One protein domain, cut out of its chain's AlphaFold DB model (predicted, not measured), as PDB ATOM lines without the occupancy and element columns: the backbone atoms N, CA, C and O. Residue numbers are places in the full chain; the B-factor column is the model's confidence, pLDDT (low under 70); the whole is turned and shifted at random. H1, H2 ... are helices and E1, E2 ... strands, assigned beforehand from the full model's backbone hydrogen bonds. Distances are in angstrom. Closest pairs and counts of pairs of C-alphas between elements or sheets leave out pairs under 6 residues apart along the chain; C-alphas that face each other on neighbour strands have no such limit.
ATOM      1  N   SER A  15     185.171 159.436 270.096       62.94
ATOM      2  CA  SER A  15     183.995 159.554 269.242       62.94
ATOM      3  C   SER A  15     182.934 160.286 270.040       62.94
ATOM      4  O   SER A  15     182.613 159.866 271.150       62.94
ATOM      5  N   ILE A  16     182.410 161.387 269.503       63.31
ATOM      6  CA  ILE A  16     181.298 162.097 270.127       63.31
ATOM      7  C   ILE A  16     180.114 162.015 269.185       63.31
ATOM      8  O   ILE A  16     180.037 162.713 268.171       63.31
ATOM      9  N   GLN A  17     179.163 161.163 269.535       65.06
ATOM     10  CA  GLN A  17     177.909 161.097 268.814       65.06
ATOM     11  C   GLN A  17     176.983 162.170 269.362       65.06
ATOM     12  O   GLN A  17     176.673 162.183 270.555       65.06
ATOM     13  N   LEU A  18     176.545 163.062 268.479       63.12
ATOM     14  CA  LEU A  18     175.507 164.029 268.780       63.12
ATOM     15  C   LEU A  18     174.172 163.476 268.292       63.12
ATOM     16  O   LEU A  18     173.893 163.503 267.090       63.12
ATOM     17  N   LYS A  19     173.375 162.939 269.219       64.12
ATOM     18  CA  LYS A  19     172.066 162.358 268.909       64.12
ATOM     19  C   LYS A  19     170.953 163.385 269.068       64.12
ATOM     20  O   LYS A  19     170.893 164.110 270.063       64.12
ATOM     21  N   THR A  20     170.077 163.398 268.071       58.03
ATOM     22  CA  THR A  20     168.969 164.328 267.869       58.03
ATOM     23  C   THR A  20     167.640 163.571 267.864       58.03
ATOM     24  O   THR A  20     167.586 162.416 267.451       58.03
ATOM     25  N   GLY A  21     166.558 164.182 268.354       47.56
ATOM     26  CA  GLY A  21     165.262 163.503 268.554       47.56
ATOM     27  C   GLY A  21     164.458 163.200 267.276       47.56
ATOM     28  O   GLY A  21     163.393 162.598 267.372       47.56
ATOM     29  N   GLY A  22     164.939 163.629 266.104       47.44
ATOM     30  CA  GLY A  22     164.320 163.434 264.786       47.44
ATOM     31  C   GLY A  22     164.417 164.689 263.903       47.44
ATOM     32  O   GLY A  22     164.328 165.802 264.414       47.44
ATOM     33  N   GLY A  23     164.584 164.512 262.584       52.03
ATOM     34  CA  GLY A  23     164.678 165.598 261.589       52.03
ATOM     35  C   GLY A  23     166.105 166.053 261.237       52.03
ATOM     36  O   GLY A  23     167.086 165.508 261.749       52.03
ATOM     37  N   ASN A  24     166.208 167.046 260.336       53.81
ATOM     38  CA  ASN A  24     167.454 167.773 260.035       53.81
ATOM     39  C   ASN A  24     168.098 168.280 261.335       53.81
ATOM     40  O   ASN A  24     167.402 168.424 262.335       53.81
ATOM     41  N   PHE A  25     169.408 168.570 261.338       57.28
ATOM     42  CA  PHE A  25     170.066 169.102 262.543       57.28
ATOM     43  C   PHE A  25     169.328 170.334 263.089       57.28
ATOM     44  O   PHE A  25     169.218 170.463 264.296       57.28
ATOM     45  N   LEU A  26     168.716 171.117 262.200       58.50
ATOM     46  CA  LEU A  26     167.886 172.270 262.520       58.50
ATOM     47  C   LEU A  26     166.629 171.914 263.340       58.50
ATOM     48  O   LEU A  26     165.792 171.130 262.892       58.50
ATOM     49  N   PHE A  27     166.473 172.585 264.485       62.66
ATOM     50  CA  PHE A  27     165.321 172.598 265.403       62.66
ATOM     51  C   PHE A  27     165.229 171.417 266.376       62.66
ATOM     52  O   PHE A  27     164.161 170.820 266.575       62.66
ATOM     53  N   GLN A  28     166.338 171.091 267.038       63.94
ATOM     54  CA  GLN A  28     166.353 170.012 268.022       63.94
ATOM     55  C   GLN A  28     165.537 170.318 269.274       63.94
ATOM     56  O   GLN A  28     165.590 171.402 269.841       63.94
ATOM     57  N   LYS A  29     164.810 169.307 269.762       63.91
ATOM     58  CA  LYS A  29     164.107 169.368 271.059       63.91
ATOM     59  C   LYS A  29     164.912 168.750 272.200       63.91
ATOM     60  O   LYS A  29     164.664 169.052 273.364       63.91
ATOM     61  N   LYS A  30     165.836 167.842 271.874       65.94
ATOM     62  CA  LYS A  30     166.714 167.138 272.814       65.94
ATOM     63  C   LYS A  30     168.033 166.828 272.124       65.94
ATOM     64  O   LYS A  30     168.036 166.431 270.960       65.94
ATOM     65  N   MET A  31     169.120 166.961 272.875       72.25
ATOM     66  CA  MET A  31     170.472 166.685 272.420       72.25
ATOM     67  C   MET A  31     171.179 165.796 273.445       72.25
ATOM     68  O   MET A  31     171.089 166.030 274.653       72.25
ATOM     69  N   LYS A  32     171.863 164.754 272.975       79.50
ATOM     70  CA  LYS A  32     172.682 163.875 273.816       79.50
ATOM     71  C   LYS A  32     174.054 163.708 273.181       79.50
ATOM     72  O   LYS A  32     174.151 163.400 271.995       79.50
ATOM     73  N   TYR A  33     175.084 163.876 273.995       78.56
ATOM     74  CA  TYR A  33     176.447 163.484 273.691       78.56
ATOM     75  C   TYR A  33     176.673 162.047 274.153       78.56
ATOM     76  O   TYR A  33     176.462 161.740 275.326       78.56
ATOM     77  N   ILE A  34     177.126 161.182 273.252       80.38
ATOM     78  CA  ILE A  34     177.728 159.891 273.598       80.38
ATOM     79  C   ILE A  34     179.215 160.031 273.328       80.38
ATOM     80  O   ILE A  34     179.609 160.194 272.177       80.38
ATOM     81  N   VAL A  35     180.021 160.010 274.381       77.69
ATOM     82  CA  VAL A  35     181.475 160.137 274.313       77.69
ATOM     83  C   VAL A  35     182.087 158.761 274.529       77.69
ATOM     84  O   VAL A  35     181.980 158.192 275.615       77.69
ATOM     85  N   GLU A  36     182.734 158.232 273.500       78.81
ATOM     86  CA  GLU A  36     183.441 156.953 273.549       78.81
ATOM     87  C   GLU A  36     184.941 157.173 273.379       78.81
ATOM     88  O   GLU A  36     185.351 157.827 272.425       78.81
ATOM     89  N   ARG A  37     185.761 156.588 274.254       78.00
ATOM     90  CA  ARG A  37     187.210 156.461 274.050       78.00
ATOM     91  C   ARG A  37     187.548 154.999 273.805       78.00
ATOM     92  O   ARG A  37     187.242 154.134 274.632       78.00
ATOM     93  N   MET A  38     188.210 154.750 272.681       73.56
ATOM     94  CA  MET A  38     188.767 153.438 272.365       73.56
ATOM     95  C   MET A  38     189.999 153.145 273.237       73.56
ATOM     96  O   MET A  38     190.739 154.081 273.553       73.56
ATOM     97  N   PRO A  39     190.234 151.874 273.608       75.44
ATOM     98  CA  PRO A  39     191.448 151.464 274.305       75.44
ATOM     99  C   PRO A  39     192.740 151.962 273.640       75.44
ATOM    100  O   PRO A  39     192.874 151.899 272.417       75.44
ATOM    101  N   SER A  40     193.703 152.398 274.451       70.38
ATOM    102  CA  SER A  40     195.071 152.749 274.049       70.38
ATOM    103  C   SER A  40     196.098 152.114 274.993       70.38
ATOM    104  O   SER A  40     195.740 151.529 276.016       70.38
ATOM    105  N   LEU A  41     197.392 152.255 274.680       72.19
ATOM    106  CA  LEU A  41     198.478 151.762 275.539       72.19
ATOM    107  C   LEU A  41     198.433 152.378 276.954       72.19
ATOM    108  O   LEU A  41     198.790 151.720 277.927       72.19
ATOM    109  N   LYS A  42     197.978 153.631 277.073       73.00
ATOM    110  CA  LYS A  42     197.855 154.367 278.341       73.00
ATOM    111  C   LYS A  42     196.510 154.141 279.033       73.00
ATOM    112  O   LYS A  42     196.417 154.250 280.254       73.00
ATOM    113  N   HIS A  43     195.471 153.847 278.255       74.06
ATOM    114  CA  HIS A  43     194.104 153.640 278.723       74.06
ATOM    115  C   HIS A  43     193.562 152.318 278.160       74.06
ATOM    116  O   HIS A  43     192.856 152.343 277.154       74.06
ATOM    117  N   PRO A  44     193.884 151.165 278.775       78.75
ATOM    118  CA  PRO A  44     193.590 149.847 278.203       78.75
ATOM    119  C   PRO A  44     192.092 149.509 278.159       78.75
ATOM    120  O   PRO A  44     191.679 148.640 277.394       78.75
ATOM    121  N   ASP A  45     191.269 150.208 278.940       82.06
ATOM    122  CA  ASP A  45     189.831 149.971 279.009       82.06
ATOM    123  C   ASP A  45     189.045 150.904 278.079       82.06
ATOM    124  O   ASP A  45     189.329 152.106 277.969       82.06
ATOM    125  N   LYS A  46     187.990 150.360 277.453       82.94
ATOM    126  CA  LYS A  46     187.009 151.163 276.712       82.94
ATOM    127  C   LYS A  46     186.265 152.064 277.697       82.94
ATOM    128  O   LYS A  46     185.781 151.599 278.725       82.94
ATOM    129  N   PHE A  47     186.104 153.334 277.345       82.12
ATOM    130  CA  PHE A  47     185.276 154.274 278.098       82.12
ATOM    131  C   PHE A  47     184.071 154.696 277.259       82.12
ATOM    132  O   PHE A  47     184.216 154.998 276.075       82.12
ATOM    133  N   ILE A  48     182.889 154.715 277.876       84.62
ATOM    134  CA  ILE A  48     181.643 155.208 277.284       84.62
ATOM    135  C   ILE A  48     180.957 156.081 278.329       84.62
ATOM    136  O   ILE A  48     180.786 155.666 279.475       84.62
ATOM    137  N   SER A  49     180.551 157.281 277.934       84.50
ATOM    138  CA  SER A  49     179.770 158.179 278.775       84.50
ATOM    139  C   SER A  49     178.676 158.855 277.965       84.50
ATOM    140  O   SER A  49     178.908 159.307 276.846       84.50
ATOM    141  N   GLU A  50     177.486 158.949 278.547       85.88
ATOM    142  CA  GLU A  50     176.378 159.707 277.984       85.88
ATOM    143  C   GLU A  50     176.147 160.977 278.801       85.88
ATOM    144  O   GLU A  50     176.116 160.943 280.033       85.88
ATOM    145  N   SER A  51     175.964 162.108 278.123       80.50
ATOM    146  CA  SER A  51     175.698 163.394 278.763       80.50
ATOM    147  C   SER A  51     174.681 164.200 277.962       80.50
ATOM    148  O   SER A  51     174.773 164.312 276.741       80.50
ATOM    149  N   THR A  52     173.713 164.788 278.656       79.31
ATOM    150  CA  THR A  52     172.822 165.806 278.096       79.31
ATOM    151  C   THR A  52     173.246 167.154 278.650       79.31
ATOM    152  O   THR A  52     173.367 167.325 279.862       79.31
ATOM    153  N   THR A  53     173.478 168.109 277.759       81.88
ATOM    154  CA  THR A  53     173.890 169.472 278.100       81.88
ATOM    155  C   THR A  53     172.978 170.483 277.405       81.88
ATOM    156  O   THR A  53     172.103 170.118 276.616       81.88
ATOM    157  N   GLY A  54     173.153 171.764 277.737       82.12
ATOM    158  CA  GLY A  54     172.390 172.847 277.122       82.12
ATOM    159  C   GLY A  54     172.753 173.061 275.653       82.12
ATOM    160  O   GLY A  54     173.898 172.881 275.246       82.12
ATOM    161  N   PHE A  55     171.778 173.495 274.868       85.88
ATOM    162  CA  PHE A  55     171.989 173.999 273.519       85.88
ATOM    163  C   PHE A  55     170.984 175.111 273.237       85.88
ATOM    164  O   PHE A  55     169.899 175.145 273.822       85.88
ATOM    165  N   ILE A  56     171.364 176.017 272.349       86.94
ATOM    166  CA  ILE A  56     170.504 177.046 271.783       86.94
ATOM    167  C   ILE A  56     170.578 176.878 270.275       86.94
ATOM    168  O   ILE A  56     171.659 176.739 269.708       86.94
ATOM    169  N   GLU A  57     169.420 176.882 269.638       84.88
ATOM    170  CA  GLU A  57     169.298 176.838 268.193       84.88
ATOM    171  C   GLU A  57     168.079 177.652 267.783       84.88
ATOM    172  O   GLU A  57     166.961 177.401 268.242       84.88
ATOM    173  N   ASN A  58     168.301 178.659 266.948       85.31
ATOM    174  CA  ASN A  58     167.257 179.526 266.427       85.31
ATOM    175  C   ASN A  58     167.715 180.166 265.103       85.31
ATOM    176  O   ASN A  58     168.744 179.803 264.535       85.31
ATOM    177  N   ASN A  59     166.943 181.130 264.605       88.00
ATOM    178  CA  ASN A  59     167.248 181.813 263.345       88.00
ATOM    179  C   ASN A  59     168.487 182.726 263.420       88.00
ATOM    180  O   ASN A  59     168.970 183.160 262.379       88.00
ATOM    181  N   GLU A  60     168.987 183.032 264.617       92.00
ATOM    182  CA  GLU A  60     170.162 183.885 264.838       92.00
ATOM    183  C   GLU A  60     171.455 183.070 264.931       92.00
ATOM    184  O   GLU A  60     172.530 183.603 264.661       92.00
ATOM    185  N   GLY A  61     171.384 181.788 265.301       91.75
ATOM    186  CA  GLY A  61     172.575 180.963 265.443       91.75
ATOM    187  C   GLY A  61     172.364 179.639 266.166       91.75
ATOM    188  O   GLY A  61     171.252 179.244 266.528       91.75
ATOM    189  N   ILE A  62     173.487 178.961 266.382       91.44
ATOM    190  CA  ILE A  62     173.587 177.722 267.151       91.44
ATOM    191  C   ILE A  62     174.671 177.913 268.201       91.44
ATOM    192  O   ILE A  62     175.758 178.394 267.892       91.44
ATOM    193  N   TRP A  63     174.398 177.461 269.417       92.69
ATOM    194  CA  TRP A  63     175.367 177.335 270.494       92.69
ATOM    195  C   TRP A  63     175.165 175.993 271.186       92.69
ATOM    196  O   TRP A  63     174.047 175.658 271.582       92.69
ATOM    197  N   LEU A  64     176.229 175.212 271.342       89.00
ATOM    198  CA  LEU A  64     176.177 173.919 272.018       89.00
ATOM    199  C   LEU A  64     177.072 173.948 273.255       89.00
ATOM    200  O   LEU A  64     178.268 174.215 273.156       89.00
ATOM    201  N   HIS A  65     176.532 173.603 274.420       88.19
ATOM    202  CA  HIS A  65     177.370 173.391 275.591       88.19
ATOM    203  C   HIS A  65     178.111 172.048 275.453       88.19
ATOM    204  O   HIS A  65     177.455 171.011 275.331       88.19
ATOM    205  N   PRO A  66     179.449 171.998 275.554       86.94
ATOM    206  CA  PRO A  66     180.201 170.757 275.378       86.94
ATOM    207  C   PRO A  66     179.970 169.750 276.527       86.94
ATOM    208  O   PRO A  66     179.625 170.155 277.644       86.94
ATOM    209  N   PRO A  67     180.170 168.436 276.308       81.81
ATOM    210  CA  PRO A  67     180.044 167.427 277.360       81.81
ATOM    211  C   PRO A  67     181.091 167.603 278.474       81.81
ATOM    212  O   PRO A  67     182.249 167.935 278.230       81.81
ATOM    213  N   ARG A  68     180.691 167.345 279.726       82.62
ATOM    214  CA  ARG A  68     181.536 167.492 280.931       82.62
ATOM    215  C   ARG A  68     182.048 166.147 281.436       82.62
ATOM    216  O   ARG A  68     181.790 165.767 282.574       82.62
ATOM    217  N   VAL A  69     182.751 165.416 280.579       80.69
ATOM    218  CA  VAL A  69     183.181 164.038 280.862       80.69
ATOM    219  C   VAL A  69     184.698 163.914 280.821       80.69
ATOM    220  O   VAL A  69     185.340 164.462 279.928       80.69
ATOM    221  N   ASP A  70     185.259 163.196 281.796       79.31
ATOM    222  CA  ASP A  70     186.694 162.884 281.895       79.31
ATOM    223  C   ASP A  70     187.599 164.118 281.624       79.31
ATOM    224  O   ASP A  70     187.247 165.247 281.982       79.31
ATOM    225  N   LYS A  71     188.760 163.926 280.988       77.38
ATOM    226  CA  LYS A  71     189.675 164.988 280.547       77.38
ATOM    227  C   LYS A  71     189.048 165.979 279.570       77.38
ATOM    228  O   LYS A  71     189.440 167.147 279.564       77.38
ATOM    229  N   PHE A  72     188.063 165.545 278.781       78.75
ATOM    230  CA  PHE A  72     187.412 166.391 277.780       78.75
ATOM    231  C   PHE A  72     186.811 167.646 278.420       78.75
ATOM    232  O   PHE A  72     186.920 168.732 277.853       78.75
ATOM    233  N   LYS A  73     186.303 167.527 279.658       84.94
ATOM    234  CA  LYS A  73     185.702 168.646 280.391       84.94
ATOM    235  C   LYS A  73     186.621 169.861 280.513       84.94
ATOM    236  O   LYS A  73     186.088 170.962 280.521       84.94
ATOM    237  N   PHE A  74     187.938 169.680 280.657       85.12
ATOM    238  CA  PHE A  74     188.894 170.776 280.863       85.12
ATOM    239  C   PHE A  74     189.235 171.473 279.549       85.12
ATOM    240  O   PHE A  74     189.267 172.695 279.471       85.12
ATOM    241  N   ILE A  75     189.419 170.686 278.497       84.88
ATOM    242  CA  ILE A  75     189.807 171.170 277.171       84.88
ATOM    243  C   ILE A  75     188.670 171.969 276.561       84.88
ATOM    244  O   ILE A  75     188.855 173.101 276.122       84.88
ATOM    245  N   THR A  76     187.454 171.438 276.638       88.06
ATOM    246  CA  THR A  76     186.278 172.149 276.140       88.06
ATOM    247  C   THR A  76     185.754 173.204 277.095       88.06
ATOM    248  O   THR A  76     184.813 173.898 276.745       88.06
ATOM    249  N   GLN A  77     186.295 173.316 278.311       90.44
ATOM    250  CA  GLN A  77     186.008 174.457 279.179       90.44
ATOM    251  C   GLN A  77     186.773 175.707 278.742       90.44
ATOM    252  O   GLN A  77     186.246 176.804 278.905       90.44
ATOM    253  N   LEU A  78     187.991 175.530 278.219       92.50
ATOM    254  CA  LEU A  78     188.846 176.626 277.765       92.50
ATOM    255  C   LEU A  78     188.651 176.956 276.293       92.50
ATOM    256  O   LEU A  78     188.581 178.125 275.935       92.50
ATOM    257  N   ALA A  79     188.568 175.942 275.431       93.81
ATOM    258  CA  ALA A  79     188.317 176.183 274.020       93.81
ATOM    259  C   ALA A  79     186.938 176.838 273.833       93.81
ATOM    260  O   ALA A  79     185.996 176.479 274.549       93.81
ATOM    261  N   PRO A  80     186.787 177.752 272.855       95.25
ATOM    262  CA  PRO A  80     185.490 178.335 272.552       95.25
ATOM    263  C   PRO A  80     184.488 177.225 272.250       95.25
ATOM    264  O   PRO A  80     184.784 176.260 271.527       95.25
ATOM    265  N   TYR A  81     183.299 177.348 272.829       94.50
ATOM    266  CA  TYR A  81     182.247 176.362 272.630       94.50
ATOM    267  C   TYR A  81     181.818 176.328 271.155       94.50
ATOM    268  O   TYR A  81     182.054 177.294 270.426       94.50
ATOM    269  N   PRO A  82     181.206 175.224 270.687       93.00
ATOM    270  CA  PRO A  82     180.614 175.184 269.358       93.00
ATOM    271  C   PRO A  82     179.527 176.262 269.220       93.00
ATOM    272  O   PRO A  82     178.405 176.086 269.695       93.00
ATOM    273  N   GLU A  83     179.870 177.378 268.576       95.31
ATOM    274  CA  GLU A  83     178.978 178.510 268.327       95.31
ATOM    275  C   GLU A  83     179.104 179.003 266.880       95.31
ATOM    276  O   GLU A  83     180.204 179.099 266.331       95.31
ATOM    277  N   VAL A  84     177.965 179.315 266.264       94.94
ATOM    278  CA  VAL A  84     177.861 180.026 264.984       94.94
ATOM    279  C   VAL A  84     176.726 181.041 265.056       94.94
ATOM    280  O   VAL A  84     175.697 180.780 265.680       94.94
ATOM    281  N   ARG A  85     176.890 182.176 264.373       95.06
ATOM    282  CA  ARG A  85     175.821 183.155 264.136       95.06
ATOM    283  C   ARG A  85     175.430 183.143 262.666       95.06
ATOM    284  O   ARG A  85     176.276 182.910 261.803       95.06
ATOM    285  N   PHE A  86     174.152 183.360 262.395       93.38
ATOM    286  CA  PHE A  86     173.601 183.374 261.050       93.38
ATOM    287  C   PHE A  86     173.317 184.805 260.565       93.38
ATOM    288  O   PHE A  86     172.857 185.634 261.349       93.38
ATOM    289  N   PRO A  87     173.531 185.090 259.264       94.56
ATOM    290  CA  PRO A  87     174.167 184.218 258.271       94.56
ATOM    291  C   PRO A  87     175.671 184.046 258.546       94.56
ATOM    292  O   PRO A  87     176.327 184.985 258.973       94.56
ATOM    293  N   ILE A  88     176.209 182.854 258.276       94.38
ATOM    294  CA  ILE A  88     177.631 182.549 258.482       94.38
ATOM    295  C   ILE A  88     178.468 182.908 257.245       94.38
ATOM    296  O   ILE A  88     178.219 182.412 256.136       94.38
ATOM    297  N   THR A  89     179.500 183.725 257.451       95.19
ATOM    298  CA  THR A  89     180.376 184.260 256.401       95.19
ATOM    299  C   THR A  89     181.853 184.122 256.795       95.19
ATOM    300  O   THR A  89     182.213 184.387 257.942       95.19
ATOM    301  N   PRO A  90     182.756 183.722 255.876       97.00
ATOM    302  CA  PRO A  90     184.194 183.806 256.128       97.00
ATOM    303  C   PRO A  90     184.615 185.226 256.533       97.00
ATOM    304  O   PRO A  90     184.265 186.192 255.858       97.00
ATOM    305  N   GLY A  91     185.368 185.339 257.624       96.19
ATOM    306  CA  GLY A  91     185.737 186.608 258.256       96.19
ATOM    307  C   GLY A  91     184.933 186.938 259.517       96.19
ATOM    308  O   GLY A  91     185.403 187.743 260.323       96.19
ATOM    309  N   ASP A  92     183.784 186.292 259.740       96.38
ATOM    310  CA  ASP A  92     183.011 186.478 260.968       96.38
ATOM    311  C   ASP A  92     183.821 186.062 262.200       96.38
ATOM    312  O   ASP A  92     184.648 185.141 262.164       96.38
ATOM    313  N   SER A  93     183.570 186.743 263.318       96.31
ATOM    314  CA  SER A  93     184.257 186.485 264.577       96.31
ATOM    315  C   SER A  93     183.325 186.576 265.777       96.31
ATOM    316  O   SER A  93     182.378 187.364 265.804       96.31
ATOM    317  N   LEU A  94     183.624 185.752 266.771       95.75
ATOM    318  CA  LEU A  94     182.977 185.688 268.068       95.75
ATOM    319  C   LEU A  94     184.064 185.815 269.125       95.75
ATOM    320  O   LEU A  94     185.119 185.193 269.012       95.75
ATOM    321  N   SER A  95     183.806 186.596 270.161       96.62
ATOM    322  CA  SER A  95     184.652 186.656 271.345       96.62
ATOM    323  C   SER A  95     183.783 186.717 272.588       96.62
ATOM    324  O   SER A  95     182.614 187.110 272.538       96.62
ATOM    325  N   GLY A  96     184.353 186.293 273.704       95.06
ATOM    326  CA  GLY A  96     183.663 186.288 274.976       95.06
ATOM    327  C   GLY A  96     184.543 185.739 276.078       95.06
ATOM    328  O   GLY A  96     185.723 185.455 275.875       95.06
ATOM    329  N   SER A  97     183.928 185.559 277.240       94.69
ATOM    330  CA  SER A  97     184.596 185.030 278.414       94.69
ATOM    331  C   SER A  97     183.770 183.943 279.082       94.69
ATOM    332  O   SER A  97     182.537 183.948 279.044       94.69
ATOM    333  N   ILE A  98     184.459 182.981 279.689       91.50
ATOM    334  CA  ILE A  98     183.843 181.919 280.476       91.50
ATOM    335  C   ILE A  98     184.405 181.990 281.886       91.50
ATOM    336  O   ILE A  98     185.590 181.745 282.100       91.50
ATOM    337  N   HIS A  99     183.552 182.323 282.850       93.75
ATOM    338  CA  HIS A  99     183.948 182.404 284.247       93.75
ATOM    339  C   HIS A  99     183.901 181.026 284.918       93.75
ATOM    340  O   HIS A  99     182.879 180.334 284.888       93.75
ATOM    341  N   MET A 100     185.009 180.631 285.541       92.50
ATOM    342  CA  MET A 100     185.138 179.364 286.249       92.50
ATOM    343  C   MET A 100     184.642 179.534 287.679       92.50
ATOM    344  O   MET A 100     185.314 180.109 288.532       92.50
ATOM    345  N   MET A 101     183.451 179.006 287.946       89.12
ATOM    346  CA  MET A 101     182.886 178.947 289.296       89.12
ATOM    347  C   MET A 101     183.638 177.903 290.155       89.12
ATOM    348  O   MET A 101     184.797 177.579 289.905       89.12
ATOM    349  N   GLY A 102     183.003 177.347 291.189       89.88
ATOM    350  CA  GLY A 102     183.619 176.310 292.022       89.88
ATOM    351  C   GLY A 102     183.994 175.029 291.258       89.88
ATOM    352  O   GLY A 102     183.414 174.711 290.221       89.88
ATOM    353  N   ASN A 103     184.913 174.251 291.843       87.38
ATOM    354  CA  ASN A 103     185.361 172.924 291.384       87.38
ATOM    355  C   ASN A 103     186.238 172.898 290.116       87.38
ATOM    356  O   ASN A 103     186.300 171.868 289.439       87.38
ATOM    357  N   TRP A 104     186.965 173.982 289.831       87.94
ATOM    358  CA  TRP A 104     187.931 174.052 288.724       87.94
ATOM    359  C   TRP A 104     189.399 174.081 289.177       87.94
ATOM    360  O   TRP A 104     190.286 174.408 288.395       87.94
ATOM    361  N   GLY A 105     189.675 173.715 290.434       89.25
ATOM    362  CA  GLY A 105     191.028 173.773 290.998       89.25
ATOM    363  C   GLY A 105     191.558 175.205 290.968       89.25
ATOM    364  O   GLY A 105     190.817 176.127 291.316       89.25
ATOM    365  N   ASP A 106     192.782 175.383 290.478       91.19
ATOM    366  CA  ASP A 106     193.463 176.686 290.378       91.19
ATOM    367  C   ASP A 106     192.763 177.678 289.441       91.19
ATOM    368  O   ASP A 106     193.029 178.873 289.478       91.19
ATOM    369  N   TRP A 107     191.849 177.204 288.595       92.19
ATOM    370  CA  TRP A 107     191.070 178.073 287.717       92.19
ATOM    371  C   TRP A 107     189.854 178.680 288.420       92.19
ATOM    372  O   TRP A 107     189.245 179.596 287.880       92.19
ATOM    373  N   THR A 108     189.482 178.192 289.607       94.38
ATOM    374  CA  THR A 108     188.317 178.684 290.361       94.38
ATOM    375  C   THR A 108     188.430 180.190 290.609       94.38
ATOM    376  O   THR A 108     189.404 180.655 291.194       94.38
ATOM    377  N   GLY A 109     187.419 180.955 290.195       95.31
ATOM    378  CA  GLY A 109     187.379 182.416 290.320       95.31
ATOM    379  C   GLY A 109     188.070 183.181 289.185       95.31
ATOM    380  O   GLY A 109     188.032 184.409 289.182       95.31
ATOM    381  N   HIS A 110     188.655 182.492 288.204       95.12
ATOM    382  CA  HIS A 110     189.230 183.107 287.007       95.12
ATOM    383  C   HIS A 110     188.272 183.021 285.810       95.12
ATOM    384  O   HIS A 110     187.356 182.199 285.776       95.12
ATOM    385  N   SER A 111     188.499 183.862 284.803       94.81
ATOM    386  CA  SER A 111     187.778 183.815 283.528       94.81
ATOM    387  C   SER A 111     188.721 183.434 282.398       94.81
ATOM    388  O   SER A 111     189.834 183.952 282.321       94.81
ATOM    389  N   SER A 112     188.263 182.536 281.529       93.62
ATOM    390  CA  SER A 112     188.914 182.261 280.255       93.62
ATOM    391  C   SER A 112     188.365 183.221 279.213       93.62
ATOM    392  O   SER A 112     187.174 183.160 278.916       93.62
ATOM    393  N   GLU A 113     189.212 184.057 278.629       95.44
ATOM    394  CA  GLU A 113     188.848 184.835 277.443       95.44
ATOM    395  C   GLU A 113     189.024 183.954 276.205       95.44
ATOM    396  O   GLU A 113     189.953 183.142 276.147       95.44
ATOM    397  N   PHE A 114     188.137 184.085 275.220       96.94
ATOM    398  CA  PHE A 114     188.208 183.313 273.986       96.94
ATOM    399  C   PHE A 114     187.872 184.140 272.750       96.94
ATOM    400  O   PHE A 114     187.175 185.157 272.800       96.94
ATOM    401  N   TYR A 115     188.322 183.627 271.611       97.56
ATOM    402  CA  TYR A 115     187.890 184.053 270.289       97.56
ATOM    403  C   TYR A 115     187.600 182.836 269.404       97.56
ATOM    404  O   TYR A 115     188.186 181.770 269.591       97.56
ATOM    405  N   LEU A 116     186.720 183.000 268.419       98.19
ATOM    406  CA  LEU A 116     186.375 182.010 267.402       98.19
ATOM    407  C   LEU A 116     186.101 182.726 266.075       98.19
ATOM    408  O   LEU A 116     185.266 183.621 266.011       98.19
ATOM    409  N   HIS A 117     186.798 182.331 265.014       97.94
ATOM    410  CA  HIS A 117     186.699 182.923 263.682       97.94
ATOM    411  C   HIS A 117     186.178 181.923 262.666       97.94
ATOM    412  O   HIS A 117     186.616 180.771 262.657       97.94
ATOM    413  N   VAL A 118     185.335 182.380 261.746       97.94
ATOM    414  CA  VAL A 118     185.013 181.651 260.518       97.94
ATOM    415  C   VAL A 118     186.134 181.914 259.520       97.94
ATOM    416  O   VAL A 118     186.253 183.003 258.968       97.94
ATOM    417  N   VAL A 119     186.994 180.926 259.304       97.12
ATOM    418  CA  VAL A 119     188.224 181.100 258.519       97.12
ATOM    419  C   VAL A 119     187.937 181.060 257.023       97.12
ATOM    420  O   VAL A 119     188.434 181.886 256.267       97.12
ATOM    421  N   THR A 120     187.164 180.070 256.590       97.50
ATOM    422  CA  THR A 120     186.845 179.829 255.180       97.50
ATOM    423  C   THR A 120     185.617 178.938 255.078       97.50
ATOM    424  O   THR A 120     185.249 178.257 256.042       97.50
ATOM    425  N   ASP A 121     185.006 178.902 253.899       94.50
ATOM    426  CA  ASP A 121     184.155 177.787 253.517       94.50
ATOM    427  C   ASP A 121     184.967 176.648 252.878       94.50
ATOM    428  O   ASP A 121     186.160 176.763 252.586       94.50
ATOM    429  N   THR A 122     184.326 175.491 252.775       93.19
ATOM    430  CA  THR A 122     184.850 174.270 252.173       93.19
ATOM    431  C   THR A 122     183.686 173.425 251.650       93.19
ATOM    432  O   THR A 122     182.519 173.802 251.780       93.19
ATOM    433  N   SER A 123     183.982 172.278 251.045       90.81
ATOM    434  CA  SER A 123     182.977 171.299 250.629       90.81
ATOM    435  C   SER A 123     183.260 169.946 251.262       90.81
ATOM    436  O   SER A 123     184.396 169.476 251.261       90.81
ATOM    437  N   ILE A 124     182.218 169.312 251.781       85.88
ATOM    438  CA  ILE A 124     182.272 167.956 252.325       85.88
ATOM    439  C   ILE A 124     181.535 167.004 251.387       85.88
ATOM    440  O   ILE A 124     180.492 167.347 250.833       85.88
ATOM    441  N   ALA A 125     182.072 165.800 251.207       83.31
ATOM    442  CA  ALA A 125     181.387 164.752 250.463       83.31
ATOM    443  C   ALA A 125     180.291 164.118 251.325       83.31
ATOM    444  O   ALA A 125     180.518 163.753 252.479       83.31
ATOM    445  N   THR A 126     179.108 163.963 250.745       78.38
ATOM    446  CA  THR A 126     177.956 163.293 251.350       78.38
ATOM    447  C   THR A 126     177.381 162.274 250.367       78.38
ATOM    448  O   THR A 126     177.778 162.237 249.202       78.38
ATOM    449  N   ILE A 127     176.439 161.441 250.824       76.75
ATOM    450  CA  ILE A 127     175.750 160.485 249.944       76.75
ATOM    451  C   ILE A 127     174.961 161.183 248.823       76.75
ATOM    452  O   ILE A 127     174.834 160.627 247.737       76.75
ATOM    453  N   ASP A 128     174.516 162.418 249.066       79.00
ATOM    454  CA  ASP A 128     173.706 163.223 248.147       79.00
ATOM    455  C   ASP A 128     174.555 164.197 247.301       79.00
ATOM    456  O   ASP A 128     174.017 164.997 246.538       79.00
ATOM    457  N   GLY A 129     175.890 164.140 247.423       84.25
ATOM    458  CA  GLY A 129     176.833 164.994 246.695       84.25
ATOM    459  C   GLY A 129     177.699 165.874 247.600       84.25
ATOM    460  O   GLY A 129     177.871 165.599 248.789       84.25
ATOM    461  N   LEU A 130     178.294 166.921 247.020       88.31
ATOM    462  CA  LEU A 130     179.103 167.885 247.765       88.31
ATOM    463  C   LEU A 130     178.204 168.895 248.479       88.31
ATOM    464  O   LEU A 130     177.327 169.502 247.870       88.31
ATOM    465  N   GLU A 131     178.467 169.103 249.761       87.50
ATOM    466  CA  GLU A 131     177.742 170.052 250.593       87.50
ATOM    467  C   GLU A 131     178.684 171.149 251.095       87.50
ATOM    468  O   GLU A 131     179.818 170.870 251.488       87.50
ATOM    469  N   LYS A 132     178.212 172.402 251.111       93.19
ATOM    470  CA  LYS A 132     178.975 173.524 251.665       93.19
ATOM    471  C   LYS A 132     179.127 173.378 253.182       93.19
ATOM    472  O   LYS A 132     178.149 173.186 253.903       93.19
ATOM    473  N   ALA A 133     180.351 173.551 253.659       95.06
ATOM    474  CA  ALA A 133     180.694 173.605 255.072       95.06
ATOM    475  C   ALA A 133     181.611 174.801 255.360       95.06
ATOM    476  O   ALA A 133     182.090 175.471 254.449       95.06
ATOM    477  N   TYR A 134     181.859 175.061 256.637       97.38
ATOM    478  CA  TYR A 134     182.659 176.164 257.144       97.38
ATOM    479  C   TYR A 134     183.699 175.635 258.115       97.38
ATOM    480  O   TYR A 134     183.402 174.773 258.946       97.38
ATOM    481  N   ILE A 135     184.912 176.168 258.013       98.06
ATOM    482  CA  ILE A 135     185.993 175.896 258.954       98.06
ATOM    483  C   ILE A 135     186.049 177.057 259.932       98.06
ATOM    484  O   ILE A 135     186.287 178.196 259.527       98.06
ATOM    485  N   LEU A 136     185.864 176.761 261.215       98.38
ATOM    486  CA  LEU A 136     186.022 177.738 262.282       98.38
ATOM    487  C   LEU A 136     187.253 177.409 263.115       98.38
ATOM    488  O   LEU A 136     187.542 176.237 263.345       98.38
ATOM    489  N   LYS A 137     187.975 178.429 263.577       98.44
ATOM    490  CA  LYS A 137     189.145 178.266 264.447       98.44
ATOM    491  C   LYS A 137     189.118 179.258 265.583       98.44
ATOM    492  O   LYS A 137     188.816 180.429 265.372       98.44
ATOM    493  N   GLY A 138     189.466 178.803 266.773       97.81
ATOM    494  CA  GLY A 138     189.466 179.662 267.939       97.81
ATOM    495  C   GLY A 138     190.291 179.100 269.073       97.81
ATOM    496  O   GLY A 138     190.609 177.913 269.087       97.81
ATOM    497  N   CYS A 139     190.627 179.958 270.023       97.62
ATOM    498  CA  CYS A 139     191.345 179.583 271.228       97.62
ATOM    499  C   CYS A 139     190.754 180.321 272.418       97.62
ATOM    500  O   CYS A 139     190.276 181.448 272.278       97.62
ATOM    501  N   GLY A 140     190.826 179.689 273.581       97.06
ATOM    502  CA  GLY A 140     190.662 180.369 274.853       97.06
ATOM    503  C   GLY A 140     191.808 180.037 275.791       97.06
ATOM    504  O   GLY A 140     192.467 178.997 275.653       97.06
ATOM    505  N   SER A 141     192.075 180.950 276.711       95.56
ATOM    506  CA  SER A 141     193.151 180.808 277.680       95.56
ATOM    507  C   SER A 141     192.730 181.266 279.064       95.56
ATOM    508  O   SER A 141     191.964 182.214 279.227       95.56
ATOM    509  N   ILE A 142     193.277 180.590 280.069       94.56
ATOM    510  CA  ILE A 142     193.166 180.968 281.471       94.56
ATOM    511  C   ILE A 142     194.527 180.773 282.129       94.56
ATOM    512  O   ILE A 142     195.146 179.715 281.989       94.56
ATOM    513  N   LEU A 143     195.005 181.787 282.853       91.62
ATOM    514  CA  LEU A 143     196.360 181.787 283.413       91.62
ATOM    515  C   LEU A 143     197.397 181.443 282.315       91.62
ATOM    516  O   LEU A 143     197.425 182.096 281.275       91.62
ATOM    517  N   GLU A 144     198.214 180.409 282.522       90.94
ATOM    518  CA  GLU A 144     199.225 179.923 281.568       90.94
ATOM    519  C   GLU A 144     198.721 178.779 280.665       90.94
ATOM    520  O   GLU A 144     199.490 178.194 279.901       90.94
ATOM    521  N   LYS A 145     197.435 178.419 280.756       93.44
ATOM    522  CA  LYS A 145     196.838 177.308 280.007       93.44
ATOM    523  C   LYS A 145     196.024 177.827 278.834       93.44
ATOM    524  O   LYS A 145     195.203 178.729 278.982       93.44
ATOM    525  N   THR A 146     196.207 177.193 277.682       95.12
ATOM    526  CA  THR A 146     195.498 177.529 276.442       95.12
ATOM    527  C   THR A 146     194.882 176.275 275.852       95.12
ATOM    528  O   THR A 146     195.492 175.204 275.884       95.12
ATOM    529  N   SER A 147     193.688 176.407 275.282       95.19
ATOM    530  CA  SER A 147     193.071 175.368 274.467       95.19
ATOM    531  C   SER A 147     192.497 175.971 273.194       95.19
ATOM    532  O   SER A 147     191.670 176.882 273.233       95.19
ATOM    533  N   CYS A 148     192.920 175.429 272.061       96.69
ATOM    534  CA  CYS A 148     192.469 175.816 270.736       96.69
ATOM    535  C   CYS A 148     191.579 174.737 270.134       96.69
ATOM    536  O   CYS A 148     191.652 173.568 270.512       96.69
ATOM    537  N   VAL A 149     190.733 175.133 269.187       96.31
ATOM    538  CA  VAL A 149     189.845 174.236 268.459       96.31
ATOM    539  C   VAL A 149     189.728 174.632 266.994       96.31
ATOM    540  O   VAL A 149     189.691 175.814 266.652       96.31
ATOM    541  N   THR A 150     189.642 173.628 266.124       97.25
ATOM    542  CA  THR A 150     189.167 173.764 264.745       97.25
ATOM    543  C   THR A 150     187.856 173.006 264.592       97.25
ATOM    544  O   THR A 150     187.841 171.793 264.783       97.25
ATOM    545  N   TYR A 151     186.779 173.691 264.214       95.94
ATOM    546  CA  TYR A 151     185.484 173.088 263.901       95.94
ATOM    547  C   TYR A 151     185.258 172.980 262.392       95.94
ATOM    548  O   TYR A 151     185.686 173.848 261.631       95.94
ATOM    549  N   ILE A 152     184.513 171.954 261.978       93.88
ATOM    550  CA  ILE A 152     183.847 171.898 260.669       93.88
ATOM    551  C   ILE A 152     182.341 171.933 260.911       93.88
ATOM    552  O   ILE A 152     181.799 171.051 261.583       93.88
ATOM    553  N   PHE A 153     181.676 172.941 260.358       92.94
ATOM    554  CA  PHE A 153     180.246 173.192 260.515       92.94
ATOM    555  C   PHE A 153     179.530 173.198 259.159       92.94
ATOM    556  O   PHE A 153     180.051 173.738 258.190       92.94
ATOM    557  N   SER A 154     178.321 172.650 259.078       89.50
ATOM    558  CA  SER A 154     177.432 172.772 257.917       89.50
ATOM    559  C   SER A 154     176.064 173.291 258.357       89.50
ATOM    560  O   SER A 154     175.562 172.920 259.416       89.50
ATOM    561  N   ASN A 155     175.410 174.081 257.504       86.44
ATOM    562  CA  ASN A 155     174.063 174.590 257.783       86.44
ATOM    563  C   ASN A 155     173.004 173.479 257.887       86.44
ATOM    564  O   ASN A 155     171.984 173.679 258.536       86.44
ATOM    565  N   THR A 156     173.216 172.314 257.266       82.06
ATOM    566  CA  THR A 156     172.239 171.210 257.311       82.06
ATOM    567  C   THR A 156     172.592 170.156 258.365       82.06
ATOM    568  O   THR A 156     171.706 169.493 258.918       82.06
ATOM    569  N   ARG A 157     173.886 170.015 258.684       80.69
ATOM    570  CA  ARG A 157     174.431 168.981 259.576       80.69
ATOM    571  C   ARG A 157     174.970 169.527 260.900       80.69
ATOM    572  O   ARG A 157     175.405 168.732 261.729       80.69
ATOM    573  N   GLY A 158     174.962 170.830 261.131       85.88
ATOM    574  CA  GLY A 158     175.553 171.406 262.335       85.88
ATOM    575  C   GLY A 158     177.061 171.157 262.420       85.88
ATOM    576  O   GLY A 158     177.758 171.097 261.407       85.88
ATOM    577  N   PHE A 159     177.576 170.982 263.638       87.94
ATOM    578  CA  PHE A 159     178.984 170.657 263.881       87.94
ATOM    579  C   PHE A 159     179.286 169.187 263.550       87.94
ATOM    580  O   PHE A 159     178.739 168.266 264.159       87.94
ATOM    581  N   ILE A 160     180.175 168.967 262.580       85.62
ATOM    582  CA  ILE A 160     180.536 167.646 262.040       85.62
ATOM    583  C   ILE A 160     181.823 167.127 262.672       85.62
ATOM    584  O   ILE A 160     181.942 165.940 262.974       85.62
ATOM    585  N   TYR A 161     182.795 168.014 262.852       87.31
ATOM    586  CA  TYR A 161     184.110 167.676 263.375       87.31
ATOM    587  C   TYR A 161     184.616 168.777 264.297       87.31
ATOM    588  O   TYR A 161     184.330 169.955 264.070       87.31
ATOM    589  N   ALA A 162     185.387 168.386 265.307       89.94
ATOM    590  CA  ALA A 162     186.237 169.287 266.064       89.94
ATOM    591  C   ALA A 162     187.611 168.652 266.289       89.94
ATOM    592  O   ALA A 162     187.703 167.458 266.571       89.94
ATOM    593  N   LYS A 163     188.661 169.462 266.222       91.56
ATOM    594  CA  LYS A 163     190.003 169.105 266.683       91.56
ATOM    595  C   LYS A 163     190.428 170.087 267.749       91.56
ATOM    596  O   LYS A 163     190.527 171.272 267.445       91.56
ATOM    597  N   TYR A 164     190.684 169.599 268.950       91.44
ATOM    598  CA  TYR A 164     191.199 170.385 270.057       91.44
ATOM    599  C   TYR A 164     192.684 170.118 270.254       91.44
ATOM    600  O   TYR A 164     193.125 168.974 270.154       91.44
ATOM    601  N   GLU A 165     193.422 171.168 270.587       91.94
ATOM    602  CA  GLU A 165     194.840 171.120 270.940       91.94
ATOM    603  C   GLU A 165     195.051 172.019 272.161       91.94
ATOM    604  O   GLU A 165     194.625 173.179 272.151       91.94
ATOM    605  N   ASN A 166     195.656 171.492 273.226       90.25
ATOM    606  CA  ASN A 166     195.937 172.261 274.440       90.25
ATOM    607  C   ASN A 166     197.432 172.590 274.585       90.25
ATOM    608  O   ASN A 166     198.288 172.050 273.884       90.25
ATOM    609  N   SER A 167     197.753 173.483 275.522       89.44
ATOM    610  CA  SER A 167     199.130 173.888 275.842       89.44
ATOM    611  C   SER A 167     200.016 172.743 276.351       89.44
ATOM    612  O   SER A 167     201.233 172.884 276.360       89.44
ATOM    613  N   ASP A 168     199.419 171.618 276.751       84.75
ATOM    614  CA  ASP A 168     200.125 170.411 277.197       84.75
ATOM    615  C   ASP A 168     200.386 169.431 276.035       84.75
ATOM    616  O   ASP A 168     200.755 168.277 276.259       84.75
ATOM    617  N   LEU A 169     200.212 169.896 274.788       79.44
ATOM    618  CA  LEU A 169     200.386 169.146 273.538       79.44
ATOM    619  C   LEU A 169     199.462 167.927 273.404       79.44
ATOM    620  O   LEU A 169     199.683 167.055 272.560       79.44
ATOM    621  N   GLU A 170     198.396 167.860 274.200       82.06
ATOM    622  CA  GLU A 170     197.378 166.835 274.040       82.06
ATOM    623  C   GLU A 170     196.416 167.236 272.907       82.06
ATOM    624  O   GLU A 170     196.001 168.392 272.783       82.06
ATOM    625  N   THR A 171     196.047 166.262 272.072       82.69
ATOM    626  CA  THR A 171     195.122 166.449 270.946       82.69
ATOM    627  C   THR A 171     193.894 165.568 271.116       82.69
ATOM    628  O   THR A 171     194.015 164.379 271.413       82.69
ATOM    629  N   PHE A 172     192.717 166.147 270.884       79.31
ATOM    630  CA  PHE A 172     191.433 165.458 270.994       79.31
ATOM    631  C   PHE A 172     190.620 165.704 269.735       79.31
ATOM    632  O   PHE A 172     190.459 166.843 269.302       79.31
ATOM    633  N   GLU A 173     190.073 164.640 269.163       81.38
ATOM    634  CA  GLU A 173     189.150 164.748 268.040       81.38
ATOM    635  C   GLU A 173     187.718 164.491 268.488       81.38
ATOM    636  O   GLU A 173     187.457 163.716 269.402       81.38
ATOM    637  N   MET A 174     186.792 165.142 267.801       78.62
ATOM    638  CA  MET A 174     185.362 164.924 267.866       78.62
ATOM    639  C   MET A 174     184.885 164.650 266.446       78.62
ATOM    640  O   MET A 174     185.091 165.481 265.564       78.62
ATOM    641  N   LYS A 175     184.214 163.523 266.210       77.81
ATOM    642  CA  LYS A 175     183.562 163.225 264.926       77.81
ATOM    643  C   LYS A 175     182.097 162.928 265.170       77.81
ATOM    644  O   LYS A 175     181.785 162.019 265.934       77.81
ATOM    645  N   ARG A 176     181.212 163.662 264.495       72.56
ATOM    646  CA  ARG A 176     179.784 163.352 264.480       72.56
ATOM    647  C   ARG A 176     179.584 162.012 263.777       72.56
ATOM    648  O   ARG A 176     179.952 161.855 262.614       72.56
ATOM    649  N   HIS A 177     178.960 161.066 264.467       64.50
ATOM    650  CA  HIS A 177     178.478 159.837 263.848       64.50
ATOM    651  C   HIS A 177     177.142 160.108 263.139       64.50
ATOM    652  O   HIS A 177     176.246 160.731 263.713       64.50
TER     653      HIS A 177
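Overview. This is residues 15 to 177 of the 185 residues of an uncharacterized protein of Flavobacteriales bacterium (UniProt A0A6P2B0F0). A large sheet of six strands, E7 to E12, is twisted and curled into a trough, with the single short helix H1 packed inside one end of it. Two small sheets of three strands carry the wall on from its two edges, E1 E2 E3 beside E12 and E4 E5 E6 near E7, making a loosely and only partly closed ring. The printed part has 163 residues with one named helix and twelve named strands, in the order E1 E2 E3 E4 E5 H1 E6 E7 E8 E9 E10 E11 E12, and its class is mostly strand. The three sheets, in the orders E7 E8 E9 E10 E11 E12, E1 E2 E3 and E4 E5 E6, are antiparallel throughout. The whole is compact, with a radius of gyration of the C-alphas of 15.9 A and spans of 46 by 37 by 29 A.

Arrangement. The largest sheet holds E7 (residues 93 to 99), E8 (111 to 126), E9 (129 to 142), E10 (145 to 154), E11 (158 to 166) and E12 (171 to 175), a meander, each strand the antiparallel neighbour of the one before. E7 and E12 are its edge strands. From edge to edge its strands' lines turn by 67 degrees and the way across it turns by 70 degrees. E8 bends by 72 degrees at residue 122, and E11 bends by 55 degrees at residue 161. Each strand forms a hairpin with the next. Within hydrogen-bond range are N 98 and O 112 between E7 and E8, 2.8 A; N 117 and O 137 between E8 and E9, 2.8 A; N 136 and O 151 between E9 and E10, 2.9 A; N 150 and O 163 between E10 and E11, 2.8 A; and N 164 and O 172 between E11 and E12, 2.8 A. H1 (residues 72 to 78) is on this sheet, which curls round it; the closest C-alphas of H1 and E9 are those of Leu 78 and Gly 140, 5.1 A apart. In H1 every O i to N i+4 pair is within hydrogen-bond range. E1 (15 to 20), E2 (31 to 37) and E3 (47 to 51) form a second meander, in which N 17 and O 34 are 2.8 A apart and N 35 and O 49 are 2.8 A apart. The closest C-alphas of E1 and E12 are those of Ile 16 and Met 174, 5.4 A apart. E4 (55 to 58), E5 (61 to 64) and E6 (83 to 85) form the third sheet, with N 56 and O 63 2.8 A apart and N 62 and O 84 2.9 A apart. E6 and E8 are near each other, with 5 pairs of C-alphas within 10 A. H1 is not on either small sheet.

Along the chain. E1 begins with C-alpha 15 at (183.995, 159.554, 269.242). The longest strand by residues is E8, 16 residues, 39.4 A from its first C-alpha at (187.778, 183.815, 283.528) to its last. E9 measures 41.6 A, E10 29.8 A, E11 23.7 A, E7 20.1 A and E2 19.7 A, while H1 measures 10.3 A. E12 ends with C-alpha 175 at (183.562, 163.225, 264.926).

Size, cuts and confidence. The two C-alphas farthest apart are those of Asp 106 and Asp 128, 48.5 A. The first and last printed C-alphas, of Ser 15 and His 177, are 7.7 A apart. The printed part has no cut. The link from E7 to E8, 11 residues, is long. The mean pLDDT of the printed part is 85.5, and it is under 70 at residues 15 to 30 and residue 177.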